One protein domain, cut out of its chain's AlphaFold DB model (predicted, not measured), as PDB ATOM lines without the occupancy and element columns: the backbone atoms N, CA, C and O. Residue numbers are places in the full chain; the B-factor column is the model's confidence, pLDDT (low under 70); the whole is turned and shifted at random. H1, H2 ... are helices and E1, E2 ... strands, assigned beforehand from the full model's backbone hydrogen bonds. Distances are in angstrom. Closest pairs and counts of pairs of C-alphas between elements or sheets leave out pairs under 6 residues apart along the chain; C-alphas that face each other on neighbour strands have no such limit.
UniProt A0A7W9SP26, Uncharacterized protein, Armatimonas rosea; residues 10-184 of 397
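Overview. This is residues 10 to 184 of the 397 residues of an uncharacterized protein of Armatimonas rosea (UniProt A0A7W9SP26). A twisted sheet of seven strands curls round one helix, H4, while a second helix, H1, crosses the same face towards E5 and E6. Three shorter helices, H2, H3 and H5, gather in a cluster off the sheet, and the longest axis runs from the turn between E5 and E6 to the loop after H3. The printed part has 175 residues, with five named helices and seven named strands in the order E1 E2 E3 E4 H1 E5 E6 H2 H3 H4 E7 H5. The sheet is mixed, in the order E6 E5 E1 E2 E3 E4 E7, and the class is mixed, helices and strands. The whole is compact, with a radius of gyration of the C-alphas of 16.3 A and spans of 47 by 31 by 30 A.

Along the chain. Find C-alpha 10 at (-18.083, 33.639, 13.469); from there E1, residues 10 to 18, runs 26.0 A. E2 is residues 24 to 31, 22.0 A, E3 residues 37 to 42, E4 residues 54 to 60, and E7 residues 164 to 166. E5, residues 87 to 96, covers 29.7 A and E6, residues 99 to 108, 27.3 A. H1 is residues 63 to 76, 20.5 A; H4, 18.4 A, starts at C-alpha 147, (-20.267, 30.185, -2.429), and ends at residue 159. H2 is residues 113 to 116, H3 residues 121 to 128, and H5 residues 176 to 184, ending at C-alpha 184, (-32.666, 37.228, -24.052).

Arrangement. Start with E1 to E4, a meander, each strand the antiparallel neighbour of the one before; look at N 13 and O 28, 2.8 A, then N 29 and O 39, 2.9 A, then N 38 and O 59, 2.9 A. E5 is antiparallel to E1, with N 14 and O 91 at 2.8 A, and forms a hairpin with edge strand E6, with N 92 and O 104 at 2.8 A. At the other edge E7 is parallel to E4, with N 60 and O 165 at 2.8 A. H4 and H1 are on the same face, two layers, helices on one face of a sheet. The closest C-alphas of H4 and E4 are those of Ala 57 and Ala 154, 4.8 A. H1 runs across the strands, at 66 degrees to E5 on the local plane, at a height over the sheet of 8.9 A. H1 and H4 are apart, but H1 and H2 are near each other. H5 touches H2, closest C-alphas Tyr 115 and Ala 177, 4.8 A. H5 also touches H3, closest C-alphas Asp 123 and Ala 177, 6.0 A, at a steep tilt of 49 degrees, the same way. In H1, H3, H4 and H5 every O i to N i+4 pair is within hydrogen-bond range; H2 is too short for one.

Size, cuts and confidence. The two C-alphas farthest apart are those of Asp 98 and Pro 131, 48.6 A. The printed part has no cut. The long links are E3 to E4, 11 residues, and H3 to H4, 18 residues. The mean pLDDT of the printed part is 81.1; look for values under 70 at residues 18 to 24, 45 to 51, 80 to 87, 110 to 115 and 131 to 139.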
ATOM      1  N   THR A  10     -18.281  34.323  14.743       85.62
ATOM      2  CA  THR A  10     -18.083  33.639  13.469       85.62
ATOM      3  C   THR A  10     -19.426  33.124  12.968       85.62
ATOM      4  O   THR A  10     -20.388  32.953  13.724       85.62
ATOM      5  N   VAL A  11     -19.506  32.916  11.658       86.88
ATOM      6  CA  VAL A  11     -20.677  32.320  11.014       86.88
ATOM      7  C   VAL A  11     -20.210  31.125  10.224       86.88
ATOM      8  O   VAL A  11     -19.311  31.252   9.392       86.88
ATOM      9  N   THR A  12     -20.835  29.985  10.471       87.94
ATOM     10  CA  THR A  12     -20.628  28.783   9.681       87.94
ATOM     11  C   THR A  12     -21.789  28.627   8.710       87.94
ATOM     12  O   THR A  12     -22.948  28.686   9.103       87.94
ATOM     13  N   ILE A  13     -21.477  28.453   7.430       85.38
ATOM     14  CA  ILE A  13     -22.449  28.218   6.365       85.38
ATOM     15  C   ILE A  13     -22.161  26.831   5.793       85.38
ATOM     16  O   ILE A  13     -21.124  26.613   5.165       85.38
ATOM     17  N   ASP A  14     -23.066  25.889   6.035       85.69
ATOM     18  CA  ASP A  14     -23.077  24.578   5.392       85.69
ATOM     19  C   ASP A  14     -23.870  24.694   4.095       85.69
ATOM     20  O   ASP A  14     -25.095  24.826   4.115       85.69
ATOM     21  N   PHE A  15     -23.166  24.695   2.969       82.00
ATOM     22  CA  PHE A  15     -23.771  24.847   1.656       82.00
ATOM     23  C   PHE A  15     -23.755  23.511   0.924       82.00
ATOM     24  O   PHE A  15     -22.693  22.914   0.707       82.00
ATOM     25  N   ARG A  16     -24.937  23.062   0.504       78.31
ATOM     26  CA  ARG A  16     -25.129  21.822  -0.247       78.31
ATOM     27  C   ARG A  16     -25.893  22.128  -1.521       78.31
ATOM     28  O   ARG A  16     -26.969  22.721  -1.483       78.31
ATOM     29  N   SER A  17     -25.338  21.712  -2.651       72.38
ATOM     30  CA  SER A  17     -25.986  21.857  -3.953       72.38
ATOM     31  C   SER A  17     -26.209  20.485  -4.575       72.38
ATOM     32  O   SER A  17     -25.270  19.696  -4.682       72.38
ATOM     33  N   TYR A  18     -27.444  20.232  -5.007       69.31
ATOM     34  CA  TYR A  18     -27.870  19.006  -5.675       69.31
ATOM     35  C   TYR A  18     -28.248  19.324  -7.130       69.31
ATOM     36  O   TYR A  18     -29.111  20.168  -7.378       69.31
ATOM     37  N   GLY A  19     -27.607  18.665  -8.099       59.28
ATOM     38  CA  GLY A  19     -27.916  18.838  -9.521       59.28
ATOM     39  C   GLY A  19     -27.127  17.905 -10.440       59.28
ATOM     40  O   GLY A  19     -26.223  17.197  -9.991       59.28
ATOM     41  N   ASP A  20     -27.445  17.948 -11.737       45.16
ATOM     42  CA  ASP A  20     -26.928  17.044 -12.785       45.16
ATOM     43  C   ASP A  20     -25.399  17.116 -13.025       45.16
ATOM     44  O   ASP A  20     -24.860  16.360 -13.829       45.16
ATOM     45  N   GLY A  21     -24.678  17.993 -12.316       47.97
ATOM     46  CA  GLY A  21     -23.223  18.186 -12.412       47.97
ATOM     47  C   GLY A  21     -22.398  17.656 -11.230       47.97
ATOM     48  O   GLY A  21     -21.183  17.830 -11.232       47.97
ATOM     49  N   GLY A  22     -23.023  17.023 -10.228       53.03
ATOM     50  CA  GLY A  22     -22.336  16.432  -9.070       53.03
ATOM     51  C   GLY A  22     -22.701  17.057  -7.719       53.03
ATOM     52  O   GLY A  22     -23.342  18.103  -7.634       53.03
ATOM     53  N   PHE A  23     -22.299  16.375  -6.641       55.97
ATOM     54  CA  PHE A  23     -22.515  16.814  -5.262       55.97
ATOM     55  C   PHE A  23     -21.365  17.719  -4.825       55.97
ATOM     56  O   PHE A  23     -20.248  17.244  -4.624       55.97
ATOM     57  N   TYR A  24     -21.648  19.004  -4.623       66.44
ATOM     58  CA  TYR A  24     -20.723  19.903  -3.938       66.44
ATOM     59  C   TYR A  24     -21.270  20.194  -2.547       66.44
ATOM     60  O   TYR A  24     -22.370  20.740  -2.400       66.44
ATOM     61  N   SER A  25     -20.503  19.819  -1.528       83.06
ATOM     62  CA  SER A  25     -20.796  20.153  -0.142       83.06
ATOM     63  C   SER A  25     -19.571  20.817   0.465       83.06
ATOM     64  O   SER A  25     -18.519  20.199   0.625       83.06
ATOM     65  N   TYR A  26     -19.712  22.100   0.772       86.94
ATOM     66  CA  TYR A  26     -18.658  22.896   1.381       86.94
ATOM     67  C   TYR A  26     -19.141  23.429   2.724       86.94
ATOM     68  O   TYR A  26     -20.293  23.844   2.873       86.94
ATOM     69  N   LEU A  27     -18.231  23.449   3.691       89.88
ATOM     70  CA  LEU A  27     -18.406  24.154   4.948       89.88
ATOM     71  C   LEU A  27     -17.575  25.433   4.904       89.88
ATOM     72  O   LEU A  27     -16.350  25.375   4.783       89.88
ATOM     73  N   PHE A  28     -18.237  26.577   5.032       92.44
ATOM     74  CA  PHE A  28     -17.589  27.882   5.078       92.44
ATOM     75  C   PHE A  28     -17.642  28.427   6.497       92.44
ATOM     76  O   PHE A  28     -18.715  28.465   7.086       92.44
ATOM     77  N   THR A  29     -16.519  28.885   7.043       93.12
ATOM     78  CA  THR A  29     -16.492  29.620   8.317       93.12
ATOM     79  C   THR A  29     -15.983  31.030   8.072       93.12
ATOM     80  O   THR A  29     -14.858  31.213   7.618       93.12
ATOM     81  N   TYR A  30     -16.819  32.031   8.333       93.94
ATOM     82  CA  TYR A  30     -16.467  33.436   8.172       93.94
ATOM     83  C   TYR A  30     -15.747  33.979   9.405       93.94
ATOM     84  O   TYR A  30     -16.251  33.872  10.526       93.94
ATOM     85  N   HIS A  31     -14.605  34.622   9.165       92.19
ATOM     86  CA  HIS A  31     -13.776  35.274  10.171       92.19
ATOM     87  C   HIS A  31     -13.679  36.780   9.864       92.19
ATOM     88  O   HIS A  31     -13.171  37.138   8.800       92.19
ATOM     89  N   PRO A  32     -14.154  37.676  10.753       86.19
ATOM     90  CA  PRO A  32     -14.270  39.109  10.458       86.19
ATOM     91  C   PRO A  32     -12.974  39.927  10.602       86.19
ATOM     92  O   PRO A  32     -12.891  41.016  10.035       86.19
ATOM     93  N   ALA A  33     -11.971  39.460  11.354       81.12
ATOM     94  CA  ALA A  33     -10.780  40.246  11.702       81.12
ATOM     95  C   ALA A  33      -9.507  39.382  11.797       81.12
ATOM     96  O   ALA A  33      -9.616  38.189  12.080       81.12
ATOM     97  N   PRO A  34      -8.295  39.957  11.610       78.94
ATOM     98  CA  PRO A  34      -7.985  41.342  11.207       78.94
ATOM     99  C   PRO A  34      -8.122  41.604   9.695       78.94
ATOM    100  O   PRO A  34      -8.106  42.752   9.258       78.94
ATOM    101  N   ARG A  35      -8.265  40.551   8.886       88.44
ATOM    102  CA  ARG A  35      -8.639  40.617   7.467       88.44
ATOM    103  C   ARG A  35      -9.808  39.658   7.263       88.44
ATOM    104  O   ARG A  35      -9.647  38.516   7.669       88.44
ATOM    105  N   PRO A  36     -10.944  40.070   6.681       92.88
ATOM    106  CA  PRO A  36     -12.068  39.167   6.478       92.88
ATOM    107  C   PRO A  36     -11.714  37.988   5.565       92.88
ATOM    108  O   PRO A  36     -11.152  38.191   4.487       92.88
ATOM    109  N   TYR A  37     -12.062  36.766   5.964       94.62
ATOM    110  CA  TYR A  37     -11.872  35.574   5.132       94.62
ATOM    111  C   TYR A  37     -12.916  34.491   5.405       94.62
ATOM    112  O   TYR A  37     -13.589  34.495   6.438       94.62
ATOM    113  N   LEU A  38     -13.047  33.562   4.459       95.44
ATOM    114  CA  LEU A  38     -13.795  32.317   4.618       95.44
ATOM    115  C   LEU A  38     -12.805  31.160   4.713       95.44
ATOM    116  O   LEU A  38     -12.060  30.918   3.764       95.44
ATOM    117  N   SER A  39     -12.812  30.439   5.829       95.38
ATOM    118  CA  SER A  39     -12.143  29.145   5.914       95.38
ATOM    119  C   SER A  39     -13.035  28.093   5.269       95.38
ATOM    120  O   SER A  39     -14.212  27.976   5.630       95.38
ATOM    121  N   VAL A  40     -12.503  27.371   4.286       94.81
ATOM    122  CA  VAL A  40     -13.278  26.448   3.451       94.81
ATOM    123  C   VAL A  40     -12.870  25.013   3.743       94.81
ATOM    124  O   VAL A  40     -11.683  24.679   3.737       94.81
ATOM    125  N   ARG A  41     -13.861  24.147   3.959       92.94
ATOM    126  CA  ARG A  41     -13.662  22.698   4.052       92.94
ATOM    127  C   ARG A  41     -14.557  21.974   3.058       92.94
ATOM    128  O   ARG A  41     -15.725  22.335   2.912       92.94
ATOM    129  N   GLU A  42     -14.023  20.958   2.396       89.25
ATOM    130  CA  GLU A  42     -14.801  20.061   1.541       89.25
ATOM    131  C   GLU A  42     -15.395  18.956   2.419       89.25
ATOM    132  O   GLU A  42     -14.686  18.279   3.166       89.25
ATOM    133  N   LYS A  43     -16.718  18.798   2.382       84.44
ATOM    134  CA  LYS A  43     -17.369  17.634   2.979       84.44
ATOM    135  C   LYS A  43     -17.361  16.525   1.943       84.44
ATOM    136  O   LYS A  43     -17.711  16.762   0.787       84.44
ATOM    137  N   ALA A  44     -16.998  15.313   2.352       72.06
ATOM    138  CA  ALA A  44     -17.118  14.198   1.429       72.06
ATOM    139  C   ALA A  44     -18.593  13.933   1.093       72.06
ATOM    140  O   ALA A  44     -19.510  14.352   1.808       72.06
ATOM    141  N   ALA A  45     -18.807  13.230  -0.018       66.94
ATOM    142  CA  ALA A  45     -20.136  12.894  -0.496       66.94
ATOM    143  C   ALA A  45     -20.981  12.246   0.622       66.94
ATOM    144  O   ALA A  45     -20.460  11.424   1.381       66.94
ATOM    145  N   PRO A  46     -22.291  12.549   0.698       58.47
ATOM    146  CA  PRO A  46     -23.171  12.125   1.793       58.47
ATOM    147  C   PRO A  46     -23.305  10.599   1.958       58.47
ATOM    148  O   PRO A  46     -23.887  10.136   2.932       58.47
ATOM    149  N   PHE A  47     -22.778   9.815   1.015       60.09
ATOM    150  CA  PHE A  47     -22.808   8.354   1.023       60.09
ATOM    151  C   PHE A  47     -21.632   7.714   1.777       60.09
ATOM    152  O   PHE A  47     -21.618   6.496   1.950       60.09
ATOM    153  N   LEU A  48     -20.646   8.501   2.219       54.41
ATOM    154  CA  LEU A  48     -19.532   8.007   3.025       54.41
ATOM    155  C   LEU A  48     -19.829   8.219   4.522       54.41
ATOM    156  O   LEU A  48     -20.155   9.336   4.923       54.41
ATOM    157  N   PRO A  49     -19.716   7.180   5.370       49.41
ATOM    158  CA  PRO A  49     -19.918   7.324   6.807       49.41
ATOM    159  C   PRO A  49     -18.764   8.116   7.444       49.41
ATOM    160  O   PRO A  49     -17.612   7.692   7.404       49.41
ATOM    161  N   ASN A  50     -19.093   9.258   8.056       56.28
ATOM    162  CA  ASN A  50     -18.218  10.089   8.901       56.28
ATOM    163  C   ASN A  50     -16.844  10.527   8.340       56.28
ATOM    164  O   ASN A  50     -15.854  10.492   9.074       56.28
ATOM    165  N   PRO A  51     -16.726  11.013   7.096       64.12
ATOM    166  CA  PRO A  51     -15.527  11.735   6.710       64.12
ATOM    167  C   PRO A  51     -15.521  13.103   7.403       64.12
ATOM    168  O   PRO A  51     -16.414  13.932   7.200       64.12
ATOM    169  N   SER A  52     -14.507  13.336   8.234       74.19
ATOM    170  CA  SER A  52     -14.200  14.673   8.739       74.19
ATOM    171  C   SER A  52     -14.016  15.628   7.553       74.19
ATOM    172  O   SER A  52     -13.342  15.251   6.595       74.19
ATOM    173  N   PRO A  53     -14.580  16.850   7.586       82.56
ATOM    174  CA  PRO A  53     -14.410  17.806   6.498       82.56
ATOM    175  C   PRO A  53     -12.924  18.093   6.253       82.56
ATOM    176  O   PRO A  53     -12.216  18.483   7.187       82.56
ATOM    177  N   GLU A  54     -12.465  17.927   5.014       87.06
ATOM    178  CA  GLU A  54     -11.068  18.156   4.649       87.06
ATOM    179  C   GLU A  54     -10.809  19.662   4.508       87.06
ATOM    180  O   GLU A  54     -11.550  20.350   3.797       87.06
ATOM    181  N   PRO A  55      -9.794  20.218   5.195       92.00
ATOM    182  CA  PRO A  55      -9.453  21.624   5.042       92.00
ATOM    183  C   PRO A  55      -8.906  21.886   3.635       92.00
ATOM    184  O   PRO A  55      -8.022  21.174   3.164       92.00
ATOM    185  N   LEU A  56      -9.416  22.935   2.986       94.25
ATOM    186  CA  LEU A  56      -8.899  23.422   1.710       94.25
ATOM    187  C   LEU A  56      -7.956  24.611   1.957       94.25
ATOM    188  O   LEU A  56      -6.883  24.450   2.533       94.25
ATOM    189  N   ALA A  57      -8.354  25.810   1.541       95.62
ATOM    190  CA  ALA A  57      -7.605  27.044   1.732       95.62
ATOM    191  C   ALA A  57      -8.524  28.141   2.276       95.62
ATOM    192  O   ALA A  57      -9.737  28.121   2.047       95.62
ATOM    193  N   ASP A  58      -7.939  29.130   2.947       96.44
ATOM    194  CA  ASP A  58      -8.660  30.333   3.341       96.44
ATOM    195  C   ASP A  58      -8.810  31.276   2.143       96.44
ATOM    196  O   ASP A  58      -7.856  31.580   1.416       96.44
ATOM    197  N   VAL A  59     -10.024  31.785   1.961       96.38
ATOM    198  CA  VAL A  59     -10.357  32.723   0.891       96.38
ATOM    199  C   VAL A  59     -10.529  34.118   1.478       96.38
ATOM    200  O   VAL A  59     -11.511  34.400   2.165       96.38
ATOM    201  N   LEU A  60      -9.566  34.997   1.204       96.44
ATOM    202  CA  LEU A  60      -9.571  36.388   1.654       96.44
ATOM    203  C   LEU A  60     -10.625  37.190   0.882       96.44
ATOM    204  O   LEU A  60     -10.690  37.104  -0.349       96.44
ATOM    205  N   LEU A  61     -11.410  37.990   1.609       94.69
ATOM    206  CA  LEU A  61     -12.506  38.787   1.064       94.69
ATOM    207  C   LEU A  61     -12.209  40.288   1.125       94.69
ATOM    208  O   LEU A  61     -11.685  40.812   2.108       94.69
ATOM    209  N   THR A  62     -12.617  41.007   0.083       94.06
ATOM    210  CA  THR A  62     -12.675  42.474   0.086       94.06
ATOM    211  C   THR A  62     -13.929  42.975   0.822       94.06
ATOM    212  O   THR A  62     -14.902  42.227   0.955       94.06
ATOM    213  N   PRO A  63     -13.991  44.253   1.246       92.06
ATOM    214  CA  PRO A  63     -15.199  44.813   1.866       92.06
ATOM    215  C   PRO A  63     -16.463  44.662   1.003       92.06
ATOM    216  O   PRO A  63     -17.540  44.360   1.514       92.06
ATOM    217  N   ALA A  64     -16.334  44.800  -0.322       90.44
ATOM    218  CA  ALA A  64     -17.445  44.599  -1.249       90.44
ATOM    219  C   ALA A  64     -17.929  43.138  -1.270       90.44
ATOM    220  O   ALA A  64     -19.132  42.883  -1.314       90.44
ATOM    221  N   GLN A  65     -17.010  42.170  -1.194       92.38
ATOM    222  CA  GLN A  65     -17.343  40.744  -1.129       92.38
ATOM    223  C   GLN A  65     -17.975  40.368   0.223       92.38
ATOM    224  O   GLN A  65     -18.922  39.583   0.249       92.38
ATOM    225  N   VAL A  66     -17.549  40.993   1.329       92.62
ATOM    226  CA  VAL A  66     -18.226  40.866   2.635       92.62
ATOM    227  C   VAL A  66     -19.666  41.377   2.549       92.62
ATOM    228  O   VAL A  66     -20.585  40.702   3.013       92.62
ATOM    229  N   GLN A  67     -19.902  42.519   1.896       91.00
ATOM    230  CA  GLN A  67     -21.264  43.024   1.698       91.00
ATOM    231  C   GLN A  67     -22.126  42.053   0.875       91.00
ATOM    232  O   GLN A  67     -23.292  41.830   1.203       91.00
ATOM    233  N   ARG A  68     -21.562  41.432  -0.168       90.00
ATOM    234  CA  ARG A  68     -22.251  40.400  -0.964       90.00
ATOM    235  C   ARG A  68     -22.561  39.141  -0.150       90.00
ATOM    236  O   ARG A  68     -23.629  38.561  -0.330       90.00
ATOM    237  N   LEU A  69     -21.678  38.739   0.767       90.44
ATOM    238  CA  LEU A  69     -21.938  37.641   1.704       90.44
ATOM    239  C   LEU A  69     -23.100  37.981   2.648       90.44
ATOM    240  O   LEU A  69     -23.993  37.164   2.853       90.44
ATOM    241  N   GLN A  70     -23.149  39.205   3.175       90.25
ATOM    242  CA  GLN A  70     -24.286  39.652   3.984       90.25
ATOM    243  C   GLN A  70     -25.595  39.654   3.186       90.25
ATOM    244  O   GLN A  70     -26.637  39.261   3.713       90.25
ATOM    245  N   ASN A  71     -25.552  40.081   1.920       88.31
ATOM    246  CA  ASN A  71     -26.716  40.045   1.039       88.31
ATOM    247  C   ASN A  71     -27.181  38.606   0.786       88.31
ATOM    248  O   ASN A  71     -28.383  38.375   0.765       88.31
ATOM    249  N   LEU A  72     -26.259  37.643   0.667       87.38
ATOM    250  CA  LEU A  72     -26.591  36.219   0.549       87.38
ATOM    251  C   LEU A  72     -27.351  35.708   1.782       87.38
ATOM    252  O   LEU A  72     -28.386  35.064   1.650       87.38
ATOM    253  N   ILE A  73     -26.872  36.037   2.985       87.19
ATOM    254  CA  ILE A  73     -27.536  35.643   4.240       87.19
ATOM    255  C   ILE A  73     -28.934  36.269   4.328       87.19
ATOM    256  O   ILE A  73     -29.898  35.610   4.709       87.19
ATOM    257  N   ARG A  74     -29.067  37.549   3.951       86.88
ATOM    258  CA  ARG A  74     -30.372  38.225   3.892       86.88
ATOM    259  C   ARG A  74     -31.290  37.597   2.850       86.88
ATOM    260  O   ARG A  74     -32.474  37.478   3.130       86.88
ATOM    261  N   TYR A  75     -30.752  37.210   1.693       84.12
ATOM    262  CA  TYR A  75     -31.503  36.552   0.630       84.12
ATOM    263  C   TYR A  75     -32.171  35.284   1.156       84.12
ATOM    264  O   TYR A  75     -33.389  35.218   1.093       84.12
ATOM    265  N   TYR A  76     -31.417  34.365   1.769       82.00
ATOM    266  CA  TYR A  76     -31.971  33.099   2.271       82.00
ATOM    267  C   TYR A  76     -33.055  33.266   3.345       82.00
ATOM    268  O   TYR A  76     -33.925  32.415   3.476       82.00
ATOM    269  N   ARG A  77     -33.050  34.381   4.085       84.56
ATOM    270  CA  ARG A  77     -34.088  34.708   5.079       84.56
ATOM    271  C   ARG A  77     -35.412  35.177   4.474       84.56
ATOM    272  O   ARG A  77     -36.391  35.310   5.208       84.56
ATOM    273  N   LEU A  78     -35.453  35.484   3.179       80.38
ATOM    274  CA  LEU A  78     -36.679  35.883   2.495       80.38
ATOM    275  C   LEU A  78     -37.472  34.640   2.060       80.38
ATOM    276  O   LEU A  78     -36.882  33.620   1.718       80.38
ATOM    277  N   PRO A  79     -38.813  34.705   2.029       71.00
ATOM    278  CA  PRO A  79     -39.610  33.624   1.468       71.00
ATOM    279  C   PRO A  79     -39.303  33.463  -0.027       71.00
ATOM    280  O   PRO A  79     -39.392  34.421  -0.799       71.00
ATOM    281  N   HIS A  80     -38.964  32.244  -0.439       66.62
ATOM    282  CA  HIS A  80     -38.699  31.895  -1.834       66.62
ATOM    283  C   HIS A  80     -39.839  31.045  -2.404       66.62
ATOM    284  O   HIS A  80     -40.444  30.240  -1.699       66.62
ATOM    285  N   GLY A  81     -40.153  31.240  -3.687       59.66
ATOM    286  CA  GLY A  81     -41.101  30.387  -4.407       59.66
ATOM    287  C   GLY A  81     -40.471  29.055  -4.826       59.66
ATOM    288  O   GLY A  81     -39.261  28.978  -5.030       59.66
ATOM    289  N   SER A  82     -41.300  28.025  -4.990       52.28
ATOM    290  CA  SER A  82     -40.922  26.694  -5.486       52.28
ATOM    291  C   SER A  82     -40.963  26.625  -7.020       52.28
ATOM    292  O   SER A  82     -41.901  27.161  -7.619       52.28
ATOM    293  N   GLY A  83     -40.026  25.923  -7.669       52.97
ATOM    294  CA  GLY A  83     -40.130  25.653  -9.115       52.97
ATOM    295  C   GLY A  83     -38.917  25.067  -9.852       52.97
ATOM    296  O   GLY A  83     -38.976  24.951 -11.072       52.97
ATOM    297  N   CYS A  84     -37.827  24.719  -9.171       60.03
ATOM    298  CA  CYS A  84     -36.565  24.289  -9.777       60.03
ATOM    299  C   CYS A  84     -36.317  22.784  -9.618       60.03
ATOM    300  O   CYS A  84     -36.772  22.162  -8.662       60.03
ATOM    301  N   THR A  85     -35.532  22.214 -10.534       47.94
ATOM    302  CA  THR A  85     -35.008  20.840 -10.447       47.94
ATOM    303  C   THR A  85     -33.704  20.744  -9.651       47.94
ATOM    304  O   THR A  85     -33.348  19.659  -9.201       47.94
ATOM    305  N   GLN A  86     -32.995  21.864  -9.454       58.84
ATOM    306  CA  GLN A  86     -31.812  21.940  -8.598       58.84
ATOM    307  C   GLN A  86     -32.210  22.418  -7.205       58.84
ATOM    308  O   GLN A  86     -32.726  23.526  -7.041       58.84
ATOM    309  N   LEU A  87     -31.944  21.578  -6.209       54.38
ATOM    310  CA  LEU A  87     -32.165  21.894  -4.806       54.38
ATOM    311  C   LEU A  87     -30.855  22.414  -4.213       54.38
ATOM    312  O   LEU A  87     -29.828  21.734  -4.271       54.38
ATOM    313  N   LYS A  88     -30.886  23.605  -3.614       71.25
ATOM    314  CA  LYS A  88     -29.804  24.071  -2.740       71.25
ATOM    315  C   LYS A  88     -30.291  24.047  -1.303       71.25
ATOM    316  O   LYS A  88     -31.293  24.680  -0.977       71.25
ATOM    317  N   GLU A  89     -29.573  23.334  -0.450       80.75
ATOM    318  CA  GLU A  89     -29.800  23.350   0.991       80.75
ATOM    319  C   GLU A  89     -28.692  24.160   1.654       80.75
ATOM    320  O   GLU A  89     -27.504  23.959   1.386       80.75
ATOM    321  N   VAL A  90     -29.084  25.097   2.512       83.25
ATOM    322  CA  VAL A  90     -28.150  25.953   3.241       83.25
ATOM    323  C   VAL A  90     -28.498  25.911   4.715       83.25
ATOM    324  O   VAL A  90     -29.628  26.223   5.085       83.25
ATOM    325  N   ALA A  91     -27.533  25.548   5.556       86.81
ATOM    326  CA  ALA A  91     -27.628  25.757   6.995       86.81
ATOM    327  C   ALA A  91     -26.678  26.885   7.409       86.81
ATOM    328  O   ALA A  91     -25.522  26.917   6.986       86.81
ATOM    329  N   ILE A  92     -27.171  27.827   8.210       87.62
ATOM    330  CA  ILE A  92     -26.396  28.950   8.739       87.62
ATOM    331  C   ILE A  92     -26.366  28.826  10.258       87.62
ATOM    332  O   ILE A  92     -27.391  28.981  10.918       87.62
ATOM    333  N   THR A  93     -25.181  28.583  10.806       88.44
ATOM    334  CA  THR A  93     -24.934  28.463  12.245       88.44
ATOM    335  C   THR A  93     -24.169  29.687  12.738       88.44
ATOM    336  O   THR A  93     -23.122  30.053  12.199       88.44
ATOM    337  N   TRP A  94     -24.680  30.318  13.789       87.44
ATOM    338  CA  TRP A  94     -24.085  31.495  14.419       87.44
ATOM    339  C   TRP A  94     -23.282  31.075  15.645       87.44
ATOM    340  O   TRP A  94     -23.808  30.374  16.510       87.44
ATOM    341  N   LEU A  95     -22.028  31.517  15.743       84.88
ATOM    342  CA  LEU A  95     -21.097  31.080  16.783       84.88
ATOM    343  C   LEU A  95     -20.487  32.274  17.538       84.88
ATOM    344  O   LEU A  95     -20.243  33.342  16.968       84.88
ATOM    345  N   LYS A  96     -20.198  32.081  18.829       84.69
ATOM    346  CA  LYS A  96     -19.360  32.972  19.652       84.69
ATOM    347  C   LYS A  96     -18.306  32.135  20.374       84.69
ATOM    348  O   LYS A  96     -18.591  31.542  21.413       84.69
ATOM    349  N   GLY A  97     -17.099  32.084  19.814       83.44
ATOM    350  CA  GLY A  97     -16.145  31.027  20.161       83.44
ATOM    351  C   GLY A  97     -16.728  29.667  19.771       83.44
ATOM    352  O   GLY A  97     -17.220  29.523  18.655       83.44
ATOM    353  N   ASP A  98     -16.756  28.724  20.709       82.62
ATOM    354  CA  ASP A  98     -17.322  27.382  20.494       82.62
ATOM    355  C   ASP A  98     -18.832  27.293  20.804       82.62
ATOM    356  O   ASP A  98     -19.451  26.243  20.635       82.62
ATOM    357  N   LEU A  99     -19.451  28.385  21.273       85.19
ATOM    358  CA  LEU A  99     -20.869  28.407  21.638       85.19
ATOM    359  C   LEU A  99     -21.759  28.654  20.412       85.19
ATOM    360  O   LEU A  99     -21.658  29.709  19.780       85.19
ATOM    361  N   VAL A 100     -22.693  27.735  20.151       89.44
ATOM    362  CA  VAL A 100     -23.769  27.905  19.161       89.44
ATOM    363  C   VAL A 100     -24.826  28.867  19.697       89.44
ATOM    364  O   VAL A 100     -25.459  28.610  20.718       89.44
ATOM    365  N   LEU A 101     -25.016  29.985  18.999       86.69
ATOM    366  CA  LEU A 101     -26.029  30.996  19.310       86.69
ATOM    367  C   LEU A 101     -27.367  30.723  18.611       86.69
ATOM    368  O   LEU A 101     -28.407  31.164  19.092       86.69
ATOM    369  N   GLY A 102     -27.339  30.025  17.474       88.56
ATOM    370  CA  GLY A 102     -28.527  29.673  16.703       88.56
ATOM    371  C   GLY A 102     -28.178  29.001  15.380       88.56
ATOM    372  O   GLY A 102     -27.057  29.140  14.883       88.56
ATOM    373  N   GLU A 103     -29.149  28.295  14.813       91.00
ATOM    374  CA  GLU A 103     -29.037  27.599  13.534       91.00
ATOM    375  C   GLU A 103     -30.307  27.827  12.709       91.00
ATOM    376  O   GLU A 103     -31.422  27.786  13.230       91.00
ATOM    377  N   GLU A 104     -30.128  28.109  11.424       89.06
ATOM    378  CA  GLU A 104     -31.202  28.373  10.470       89.06
ATOM    379  C   GLU A 104     -31.022  27.461   9.252       89.06
ATOM    380  O   GLU A 104     -29.911  27.355   8.732       89.06
ATOM    381  N   HIS A 105     -32.100  26.834   8.772       87.44
ATOM    382  CA  HIS A 105     -32.068  25.946   7.607       87.44
ATOM    383  C   HIS A 105     -32.953  26.479   6.486       87.44
ATOM    384  O   HIS A 105     -34.111  26.833   6.704       87.44
ATOM    385  N   TYR A 106     -32.414  26.460   5.272       84.94
ATOM    386  CA  TYR A 106     -33.052  26.995   4.081       84.94
ATOM    387  C   TYR A 106     -33.006  25.989   2.940       84.94
ATOM    388  O   TYR A 106     -32.010  25.286   2.747       84.94
ATOM    389  N   LYS A 107     -34.088  25.965   2.160       80.00
ATOM    390  CA  LYS A 107     -34.176  25.259   0.883       80.00
ATOM    391  C   LYS A 107     -34.476  26.272  -0.204       80.00
ATOM    392  O   LYS A 107     -35.478  26.979  -0.134       80.00
ATOM    393  N   ASP A 108     -33.588  26.359  -1.181       73.00
ATOM    394  CA  ASP A 108     -33.787  27.174  -2.368       73.00
ATOM    395  C   ASP A 108     -34.119  26.271  -3.553       73.00
ATOM    396  O   ASP A 108     -33.283  25.513  -4.048       73.00
ATOM    397  N   GLU A 109     -35.375  26.384  -3.974       71.94
ATOM    398  CA  GLU A 109     -35.984  25.676  -5.095       71.94
ATOM    399  C   GLU A 109     -36.338  26.645  -6.231       71.94
ATOM    400  O   GLU A 109     -37.181  26.332  -7.065       71.94
ATOM    401  N   SER A 110     -35.774  27.854  -6.261       64.75
ATOM    402  CA  SER A 110     -36.267  28.921  -7.144       64.75
ATOM    403  C   SER A 110     -35.549  29.011  -8.495       64.75
ATOM    404  O   SER A 110     -35.981  29.779  -9.353       64.75
ATOM    405  N   CYS A 111     -34.425  28.297  -8.685       66.12
ATOM    406  CA  CYS A 111     -33.428  28.512  -9.758       66.12
ATOM    407  C   CYS A 111     -32.877  29.964  -9.815       66.12
ATOM    408  O   CYS A 111     -31.997  30.273 -10.615       66.12
ATOM    409  N   ALA A 112     -33.363  30.869  -8.963       64.25
ATOM    410  CA  ALA A 112     -33.231  32.310  -9.098       64.25
ATOM    411  C   ALA A 112     -32.028  32.884  -8.352       64.25
ATOM    412  O   ALA A 112     -31.490  33.916  -8.753       64.25
ATOM    413  N   SER A 113     -31.512  32.153  -7.360       64.56
ATOM    414  CA  SER A 113     -30.263  32.508  -6.687       64.56
ATOM    415  C   SER A 113     -29.068  32.559  -7.630       64.56
ATOM    416  O   SER A 113     -28.206  33.408  -7.432       64.56
ATOM    417  N   GLY A 114     -29.023  31.704  -8.662       66.56
ATOM    418  CA  GLY A 114     -27.921  31.645  -9.631       66.56
ATOM    419  C   GLY A 114     -27.664  32.983 -10.329       66.56
ATOM    420  O   GLY A 114     -26.517  33.382 -10.491       66.56
ATOM    421  N   TYR A 115     -28.727  33.727 -10.634       65.06
ATOM    422  CA  TYR A 115     -28.650  35.025 -11.312       65.06
ATOM    423  C   TYR A 115     -28.260  36.172 -10.379       65.06
ATOM    424  O   TYR A 115     -27.891  37.239 -10.854       65.06
ATOM    425  N   LEU A 116     -28.326  35.980  -9.058       76.44
ATOM    426  CA  LEU A 116     -27.840  36.962  -8.085       76.44
ATOM    427  C   LEU A 116     -26.336  36.834  -7.829       76.44
ATOM    428  O   LEU A 116     -25.716  37.797  -7.362       76.44
ATOM    429  N   LEU A 117     -25.769  35.651  -8.090       80.31
ATOM    430  CA  LEU A 117     -24.382  35.320  -7.788       80.31
ATOM    431  C   LEU A 117     -23.441  36.199  -8.614       80.31
ATOM    432  O   LEU A 117     -23.332  36.052  -9.830       80.31
ATOM    433  N   ASP A 118     -22.771  37.127  -7.932       80.25
ATOM    434  CA  ASP A 118     -21.782  38.046  -8.499       80.25
ATOM    435  C   ASP A 118     -22.266  38.900  -9.681       80.25
ATOM    436  O   ASP A 118     -21.458  39.480 -10.411       80.25
ATOM    437  N   ALA A 119     -23.583  39.025  -9.848       82.06
ATOM    438  CA  ALA A 119     -24.184  39.879 -10.860       82.06
ATOM    439  C   ALA A 119     -23.827  41.355 -10.639       82.06
ATOM    440  O   ALA A 119     -23.537  41.801  -9.524       82.06
ATOM    441  N   SER A 120     -23.895  42.157 -11.701       85.38
ATOM    442  CA  SER A 120     -23.866  43.605 -11.522       85.38
ATOM    443  C   SER A 120     -25.262  44.118 -11.128       85.38
ATOM    444  O   SER A 120     -26.271  43.579 -11.591       85.38
ATOM    445  N   PRO A 121     -25.371  45.201 -10.332       85.69
ATOM    446  CA  PRO A 121     -26.663  45.835 -10.053       85.69
ATOM    447  C   PRO A 121     -27.420  46.254 -11.325       85.69
ATOM    448  O   PRO A 121     -28.649  46.262 -11.348       85.69
ATOM    449  N   HIS A 122     -26.686  46.582 -12.395       86.75
ATOM    450  CA  HIS A 122     -27.268  46.904 -13.692       86.75
ATOM    451  C   HIS A 122     -27.979  45.694 -14.314       86.75
ATOM    452  O   HIS A 122     -29.114  45.832 -14.763       86.75
ATOM    453  N   ASP A 123     -27.353  44.515 -14.297       86.69
ATOM    454  CA  ASP A 123     -27.952  43.297 -14.857       86.69
ATOM    455  C   ASP A 123     -29.226  42.906 -14.111       86.69
ATOM    456  O   ASP A 123     -30.246  42.614 -14.733       86.69
ATOM    457  N   LEU A 124     -29.205  42.985 -12.778       84.75
ATOM    458  CA  LEU A 124     -30.387  42.710 -11.961       84.75
ATOM    459  C   LEU A 124     -31.539  43.660 -12.311       84.75
ATOM    460  O   LEU A 124     -32.677  43.225 -12.491       84.75
ATOM    461  N   ALA A 125     -31.246  44.949 -12.509       85.31
ATOM    462  CA  ALA A 125     -32.246  45.924 -12.937       85.31
ATOM    463  C   ALA A 125     -32.821  45.627 -14.336       85.31
ATOM    464  O   ALA A 125     -33.994  45.914 -14.584       85.31
ATOM    465  N   VAL A 126     -32.023  45.063 -15.249       84.62
ATOM    466  CA  VAL A 126     -32.487  44.619 -16.574       84.62
ATOM    467  C   VAL A 126     -33.382  43.385 -16.442       84.62
ATOM    468  O   VAL A 126     -34.494  43.390 -16.970       84.62
ATOM    469  N   LEU A 127     -32.951  42.367 -15.691       80.69
ATOM    470  CA  LEU A 127     -33.711  41.129 -15.488       80.69
ATOM    471  C   LEU A 127     -35.071  41.381 -14.824       80.69
ATOM    472  O   LEU A 127     -36.076  40.816 -15.252       80.69
ATOM    473  N   HIS A 128     -35.140  42.287 -13.845       78.56
ATOM    474  CA  HIS A 128     -36.395  42.647 -13.172       78.56
ATOM    475  C   HIS A 128     -37.416  43.317 -14.101       78.56
ATOM    476  O   HIS A 128     -38.622  43.218 -13.875       78.56
ATOM    477  N   LYS A 129     -36.947  44.003 -15.150       79.50
ATOM    478  CA  LYS A 129     -37.807  44.644 -16.155       79.50
ATOM    479  C   LYS A 129     -38.235  43.684 -17.267       79.50
ATOM    480  O   LYS A 129     -39.075  44.062 -18.082       79.50
ATOM    481  N   SER A 130     -37.690  42.465 -17.312       71.31
ATOM    482  CA  SER A 130     -37.970  41.510 -18.382       71.31
ATOM    483  C   SER A 130     -39.433  41.029 -18.338       71.31
ATOM    484  O   SER A 130     -39.916  40.554 -17.300       71.31
ATOM    485  N   PRO A 131     -40.183  41.126 -19.453       61.59
ATOM    486  CA  PRO A 131     -41.573  40.682 -19.515       61.59
ATOM    487  C   PRO A 131     -41.714  39.153 -19.431       61.59
ATOM    488  O   PRO A 131     -42.752  38.677 -18.972       61.59
ATOM    489  N   LYS A 132     -40.676  38.395 -19.815       59.09
ATOM    490  CA  LYS A 132     -40.676  36.921 -19.851       59.09
ATOM    491  C   LYS A 132     -40.278  36.259 -18.519       59.09
ATOM    492  O   LYS A 132     -40.613  35.103 -18.285       59.09
ATOM    493  N   GLY A 133     -39.626  36.980 -17.604       54.41
ATOM    494  CA  GLY A 133     -39.113  36.417 -16.351       54.41
ATOM    495  C   GLY A 133     -40.071  36.553 -15.167       54.41
ATOM    496  O   GLY A 133     -39.979  37.521 -14.417       54.41
ATOM    497  N   ARG A 134     -40.977  35.586 -14.949       56.19
ATOM    498  CA  ARG A 134     -41.814  35.569 -13.725       56.19
ATOM    499  C   ARG A 134     -41.005  35.261 -12.458       56.19
ATOM    500  O   ARG A 134     -41.341  35.790 -11.405       56.19
ATOM    501  N   ALA A 135     -39.941  34.463 -12.562       57.38
ATOM    502  CA  ALA A 135     -39.158  34.004 -11.412       57.38
ATOM    503  C   ALA A 135     -38.306  35.110 -10.755       57.38
ATOM    504  O   ALA A 135     -38.118  35.099  -9.541       57.38
ATOM    505  N   TRP A 136     -37.832  36.100 -11.521       62.44
ATOM    506  CA  TRP A 136     -36.854  37.083 -11.028       62.44
ATOM    507  C   TRP A 136     -37.471  38.348 -10.418       62.44
ATOM    508  O   TRP A 136     -36.780  39.092  -9.732       62.44
ATOM    509  N   ARG A 137     -38.765  38.624 -10.647       61.50
ATOM    510  CA  ARG A 137     -39.409  39.882 -10.203       61.50
ATOM    511  C   ARG A 137     -39.417  40.074  -8.687       61.50
ATOM    512  O   ARG A 137     -39.500  41.207  -8.227       61.50
ATOM    513  N   ASN A 138     -39.332  38.976  -7.944       65.31
ATOM    514  CA  ASN A 138     -39.358  38.972  -6.485       65.31
ATOM    515  C   ASN A 138     -37.958  38.856  -5.867       65.31
ATOM    516  O   ASN A 138     -37.839  38.745  -4.649       65.31
ATOM    517  N   LEU A 139     -36.899  38.848  -6.683       68.56
ATOM    518  CA  LEU A 139     -35.542  38.798  -6.162       68.56
ATOM    519  C   LEU A 139     -35.139  40.146  -5.550       68.56
ATOM    520  O   LEU A 139     -35.602  41.199  -5.992       68.56
ATOM    521  N   PRO A 140     -34.262  40.155  -4.537       72.88
ATOM    522  CA  PRO A 140     -33.662  41.394  -4.072       72.88
ATOM    523  C   PRO A 140     -32.781  42.007  -5.177       72.88
ATOM    524  O   PRO A 140     -32.028  41.289  -5.835       72.88
ATOM    525  N   PRO A 141     -32.788  43.341  -5.353       76.12
ATOM    526  CA  PRO A 141     -32.030  44.031  -6.404       76.12
ATOM    527  C   PRO A 141     -30.526  44.144  -6.088       76.12
ATOM    528  O   PRO A 141     -29.839  45.032  -6.590       76.12
ATOM    529  N   THR A 142     -30.009  43.292  -5.203       84.25
ATOM    530  CA  THR A 142     -28.645  43.370  -4.680       84.25
ATOM    531  C   THR A 142     -27.884  42.090  -4.988       84.25
ATOM    532  O   THR A 142     -28.390  41.012  -4.677       84.25
ATOM    533  N   PRO A 143     -26.654  42.185  -5.517       86.06
ATOM    534  CA  PRO A 143     -25.856  41.007  -5.810       86.06
ATOM    535  C   PRO A 143     -25.404  40.303  -4.533       86.06
ATOM    536  O   PRO A 143     -25.190  40.936  -3.488       86.06
ATOM    537  N   VAL A 144     -25.234  38.989  -4.645       88.31
ATOM    538  CA  VAL A 144     -24.826  38.101  -3.552       88.31
ATOM    539  C   VAL A 144     -23.539  37.360  -3.917       88.31
ATOM    540  O   VAL A 144     -23.145  37.322  -5.081       88.31
ATOM    541  N   LEU A 145     -22.853  36.804  -2.919       88.56
ATOM    542  CA  LEU A 145     -21.582  36.106  -3.121       88.56
ATOM    543  C   LEU A 145     -21.815  34.675  -3.630       88.56
ATOM    544  O   LEU A 145     -22.640  33.957  -3.065       88.56
ATOM    545  N   SER A 146     -21.059  34.227  -4.636       87.94
ATOM    546  CA  SER A 146     -21.093  32.831  -5.090       87.94
ATOM    547  C   SER A 146     -20.277  31.896  -4.191       87.94
ATOM    548  O   SER A 146     -19.055  31.805  -4.316       87.94
ATOM    549  N   LEU A 147     -20.945  31.154  -3.303       87.00
ATOM    550  CA  LEU A 147     -20.267  30.185  -2.429       87.00
ATOM    551  C   LEU A 147     -19.648  29.007  -3.194       87.00
ATOM    552  O   LEU A 147     -18.583  28.537  -2.804       87.00
ATOM    553  N   SER A 148     -20.242  28.561  -4.307       84.31
ATOM    554  CA  SER A 148     -19.639  27.502  -5.131       84.31
ATOM    555  C   SER A 148     -18.262  27.915  -5.651       84.31
ATOM    556  O   SER A 148     -17.313  27.143  -5.539       84.31
ATOM    557  N   ARG A 149     -18.115  29.165  -6.107       85.94
ATOM    558  CA  ARG A 149     -16.833  29.691  -6.598       85.94
ATOM    559  C   ARG A 149     -15.818  29.923  -5.493       85.94
ATOM    560  O   ARG A 149     -14.630  29.708  -5.718       85.94
ATOM    561  N   VAL A 150     -16.262  30.329  -4.301       91.06
ATOM    562  CA  VAL A 150     -15.387  30.359  -3.118       91.06
ATOM    563  C   VAL A 150     -14.821  28.956  -2.862       91.06
ATOM    564  O   VAL A 150     -13.614  28.818  -2.674       91.06
ATOM    565  N   GLY A 151     -15.667  27.921  -2.924       89.88
ATOM    566  CA  GLY A 151     -15.266  26.518  -2.794       89.88
ATOM    567  C   GLY A 151     -14.268  26.067  -3.864       89.88
ATOM    568  O   GLY A 151     -13.191  25.572  -3.535       89.88
ATOM    569  N   GLU A 152     -14.581  26.307  -5.139       90.44
ATOM    570  CA  GLU A 152     -13.701  25.990  -6.273       90.44
ATOM    571  C   GLU A 152     -12.347  26.690  -6.158       90.44
ATOM    572  O   GLU A 152     -11.306  26.063  -6.329       90.44
ATOM    573  N   GLN A 153     -12.335  27.979  -5.814       93.56
ATOM    574  CA  GLN A 153     -11.094  28.730  -5.708       93.56
ATOM    575  C   GLN A 153     -10.238  28.277  -4.514       93.56
ATOM    576  O   GLN A 153      -9.008  28.259  -4.620       93.56
ATOM    577  N   ALA A 154     -10.865  27.886  -3.401       94.00
ATOM    578  CA  ALA A 154     -10.167  27.272  -2.276       94.00
ATOM    579  C   ALA A 154      -9.554  25.919  -2.668       94.00
ATOM    580  O   ALA A 154      -8.389  25.663  -2.360       94.00
ATOM    581  N   LYS A 155     -10.300  25.089  -3.406       93.25
ATOM    582  CA  LYS A 155      -9.835  23.792  -3.918       93.25
ATOM    583  C   LYS A 155      -8.644  23.949  -4.862       93.25
ATOM    584  O   LYS A 155      -7.610  23.308  -4.673       93.25
ATOM    585  N   ASP A 156      -8.740  24.878  -5.807       94.31
ATOM    586  CA  ASP A 156      -7.664  25.246  -6.729       94.31
ATOM    587  C   ASP A 156      -6.400  25.736  -6.008       94.31
ATOM    588  O   ASP A 156      -5.279  25.496  -6.463       94.31
ATOM    589  N   ALA A 157      -6.565  26.486  -4.915       95.69
ATOM    590  CA  ALA A 157      -5.458  26.980  -4.106       95.69
ATOM    591  C   ALA A 157      -4.790  25.844  -3.319       95.69
ATOM    592  O   ALA A 157      -3.562  25.736  -3.358       95.69
ATOM    593  N   ALA A 158      -5.583  24.967  -2.699       95.00
ATOM    594  CA  ALA A 158      -5.100  23.796  -1.971       95.00
ATOM    595  C   ALA A 158      -4.302  22.846  -2.881       95.00
ATOM    596  O   ALA A 158      -3.186  22.459  -2.537       95.00
ATOM    597  N   GLN A 159      -4.790  22.572  -4.099       95.19
ATOM    598  CA  GLN A 159      -4.065  21.779  -5.108       95.19
ATOM    599  C   GLN A 159      -2.712  22.390  -5.506       95.19
ATOM    600  O   GLN A 159      -1.795  21.678  -5.908       95.19
ATOM    601  N   LYS A 160      -2.568  23.714  -5.380       96.50
ATOM    602  CA  LYS A 160      -1.324  24.456  -5.640       96.50
ATOM    603  C   LYS A 160      -0.464  24.630  -4.381       96.50
ATOM    604  O   LYS A 160       0.478  25.420  -4.408       96.50
ATOM    605  N   GLY A 161      -0.798  23.953  -3.279       96.31
ATOM    606  CA  GLY A 161      -0.091  24.044  -1.999       96.31
ATOM    607  C   GLY A 161      -0.233  25.399  -1.301       96.31
ATOM    608  O   GLY A 161       0.603  25.758  -0.474       96.31
ATOM    609  N   LYS A 162      -1.255  26.193  -1.646       96.88
ATOM    610  CA  LYS A 162      -1.496  27.507  -1.043       96.88
ATOM    611  C   LYS A 162      -2.498  27.387   0.093       96.88
ATOM    612  O   LYS A 162      -3.598  26.890  -0.105       96.88
ATOM    613  N   GLN A 163      -2.136  27.936   1.248       95.31
ATOM    614  CA  GLN A 163      -3.027  28.010   2.408       95.31
ATOM    615  C   GLN A 163      -4.021  29.172   2.320       95.31
ATOM    616  O   GLN A 163      -5.078  29.110   2.936       95.31
ATOM    617  N   GLN A 164      -3.699  30.226   1.560       96.06
ATOM    618  CA  GLN A 164      -4.547  31.410   1.419       96.06
ATOM    619  C   GLN A 164      -4.598  31.914  -0.024       96.06
ATOM    620  O   GLN A 164      -3.605  31.863  -0.759       96.06
ATOM    621  N   VAL A 165      -5.752  32.450  -0.424       96.94
ATOM    622  CA  VAL A 165      -5.959  33.055  -1.742       96.94
ATOM    623  C   VAL A 165      -6.959  34.212  -1.671       96.94
ATOM    624  O   VAL A 165      -7.947  34.147  -0.954       96.94
ATOM    625  N   TRP A 166      -6.729  35.283  -2.432       95.94
ATOM    626  CA  TRP A 166      -7.723  36.348  -2.614       95.94
ATOM    627  C   TRP A 166      -8.830  35.902  -3.558       95.94
ATOM    628  O   TRP A 166      -8.509  35.494  -4.677       95.94
ATOM    629  N   LEU A 167     -10.101  36.023  -3.155       94.44
ATOM    630  CA  LEU A 167     -11.232  35.747  -4.044       94.44
ATOM    631  C   LEU A 167     -11.145  36.640  -5.285       94.44
ATOM    632  O   LEU A 167     -11.104  37.868  -5.179       94.44
ATOM    633  N   ARG A 168     -11.093  36.015  -6.462       91.88
ATOM    634  CA  ARG A 168     -10.988  36.737  -7.730       91.88
ATOM    635  C   ARG A 168     -12.363  37.217  -8.160       91.88
ATOM    636  O   ARG A 168     -13.316  36.441  -8.158       91.88
ATOM    637  N   ASP A 169     -12.438  38.471  -8.587       86.50
ATOM    638  CA  ASP A 169     -13.633  38.969  -9.251       86.50
ATOM    639  C   ASP A 169     -13.824  38.276 -10.601       86.50
ATOM    640  O   ASP A 169     -12.877  37.886 -11.291       86.50
ATOM    641  N   ILE A 170     -15.087  38.134 -10.976       83.12
ATOM    642  CA  ILE A 170     -15.495  37.459 -12.197       83.12
ATOM    643  C   ILE A 170     -15.641  38.521 -13.279       83.12
ATOM    644  O   ILE A 170     -16.274  39.554 -13.032       83.12
ATOM    645  N   PRO A 171     -15.116  38.291 -14.493       86.88
ATOM    646  CA  PRO A 171     -15.431  39.153 -15.619       86.88
ATOM    647  C   PRO A 171     -16.949  39.226 -15.794       86.88
ATOM    648  O   PRO A 171     -17.601  38.192 -15.914       86.88
ATOM    649  N   HIS A 172     -17.513  40.435 -15.844       83.88
ATOM    650  CA  HIS A 172     -18.963  40.666 -15.965       83.88
ATOM    651  C   HIS A 172     -19.632  39.767 -17.016       83.88
ATOM    652  O   HIS A 172     -20.673  39.170 -16.753       83.88
ATOM    653  N   SER A 173     -18.969  39.568 -18.159       86.69
ATOM    654  CA  SER A 173     -19.416  38.729 -19.277       86.69
ATOM    655  C   SER A 173     -19.583  37.234 -18.978       86.69
ATOM    656  O   SER A 173     -20.098  36.529 -19.846       86.69
ATOM    657  N   GLN A 174     -19.090  36.755 -17.833       86.00
ATOM    658  CA  GLN A 174     -19.137  35.363 -17.367       86.00
ATOM    659  C   GLN A 174     -20.102  35.163 -16.186       86.00
ATOM    660  O   GLN A 174     -20.148  34.077 -15.616       86.00
ATOM    661  N   THR A 175     -20.825  36.203 -15.769       85.25
ATOM    662  CA  THR A 175     -21.873  36.063 -14.750       85.25
ATOM    663  C   THR A 175     -23.131  35.463 -15.380       85.25
ATOM    664  O   THR A 175     -23.457  35.790 -16.523       85.25
ATOM    665  N   GLU A 176     -23.863  34.628 -14.639       83.00
ATOM    666  CA  GLU A 176     -25.120  34.017 -15.112       83.00
ATOM    667  C   GLU A 176     -26.132  35.082 -15.558       83.00
ATOM    668  O   GLU A 176     -26.751  34.965 -16.611       83.00
ATOM    669  N   ALA A 177     -26.223  36.195 -14.819       84.31
ATOM    670  CA  ALA A 177     -27.078  37.320 -15.187       84.31
ATOM    671  C   ALA A 177     -26.711  37.931 -16.550       84.31
ATOM    672  O   ALA A 177     -27.590  38.190 -17.371       84.31
ATOM    673  N   ALA A 178     -25.421  38.148 -16.824       87.25
ATOM    674  CA  ALA A 178     -24.983  38.703 -18.104       87.25
ATOM    675  C   ALA A 178     -25.157  37.711 -19.266       87.25
ATOM    676  O   ALA A 178     -25.455  38.133 -20.389       87.25
ATOM    677  N   ILE A 179     -24.968  36.411 -19.013       86.56
ATOM    678  CA  ILE A 179     -25.211  35.339 -19.988       86.56
ATOM    679  C   ILE A 179     -26.699  35.303 -20.349       86.56
ATOM    680  O   ILE A 179     -27.037  35.355 -21.530       86.56
ATOM    681  N   GLU A 180     -27.577  35.325 -19.350       85.06
ATOM    682  CA  GLU A 180     -29.031  35.352 -19.523       85.06
ATOM    683  C   GLU A 180     -29.500  36.590 -20.285       85.06
ATOM    684  O   GLU A 180     -30.236  36.478 -21.260       85.06
ATOM    685  N   ILE A 181     -29.020  37.783 -19.919       86.06
ATOM    686  CA  ILE A 181     -29.353  39.017 -20.645       86.06
ATOM    687  C   ILE A 181     -28.899  38.932 -22.102       86.06
ATOM    688  O   ILE A 181     -29.609  39.389 -22.999       86.06
ATOM    689  N   ARG A 182     -27.713  38.370 -22.366       88.19
ATOM    690  CA  ARG A 182     -27.233  38.174 -23.738       88.19
ATOM    691  C   ARG A 182     -28.123  37.191 -24.492       88.19
ATOM    692  O   ARG A 182     -28.450  37.476 -25.639       88.19
ATOM    693  N   SER A 183     -28.524  36.097 -23.849       83.38
ATOM    694  CA  SER A 183     -29.454  35.112 -24.399       83.38
ATOM    695  C   SER A 183     -30.795  35.759 -24.755       83.38
ATOM    696  O   SER A 183     -31.195  35.714 -25.914       83.38
ATOM    697  N   GLN A 184     -31.410  36.502 -23.825       83.44
ATOM    698  CA  GLN A 184     -32.666  37.228 -24.052       83.44
ATOM    699  C   GLN A 184     -32.546  38.246 -25.190       83.44
ATOM    700  O   GLN A 184     -33.408  38.311 -26.060       83.44
TER     701      GLN A 184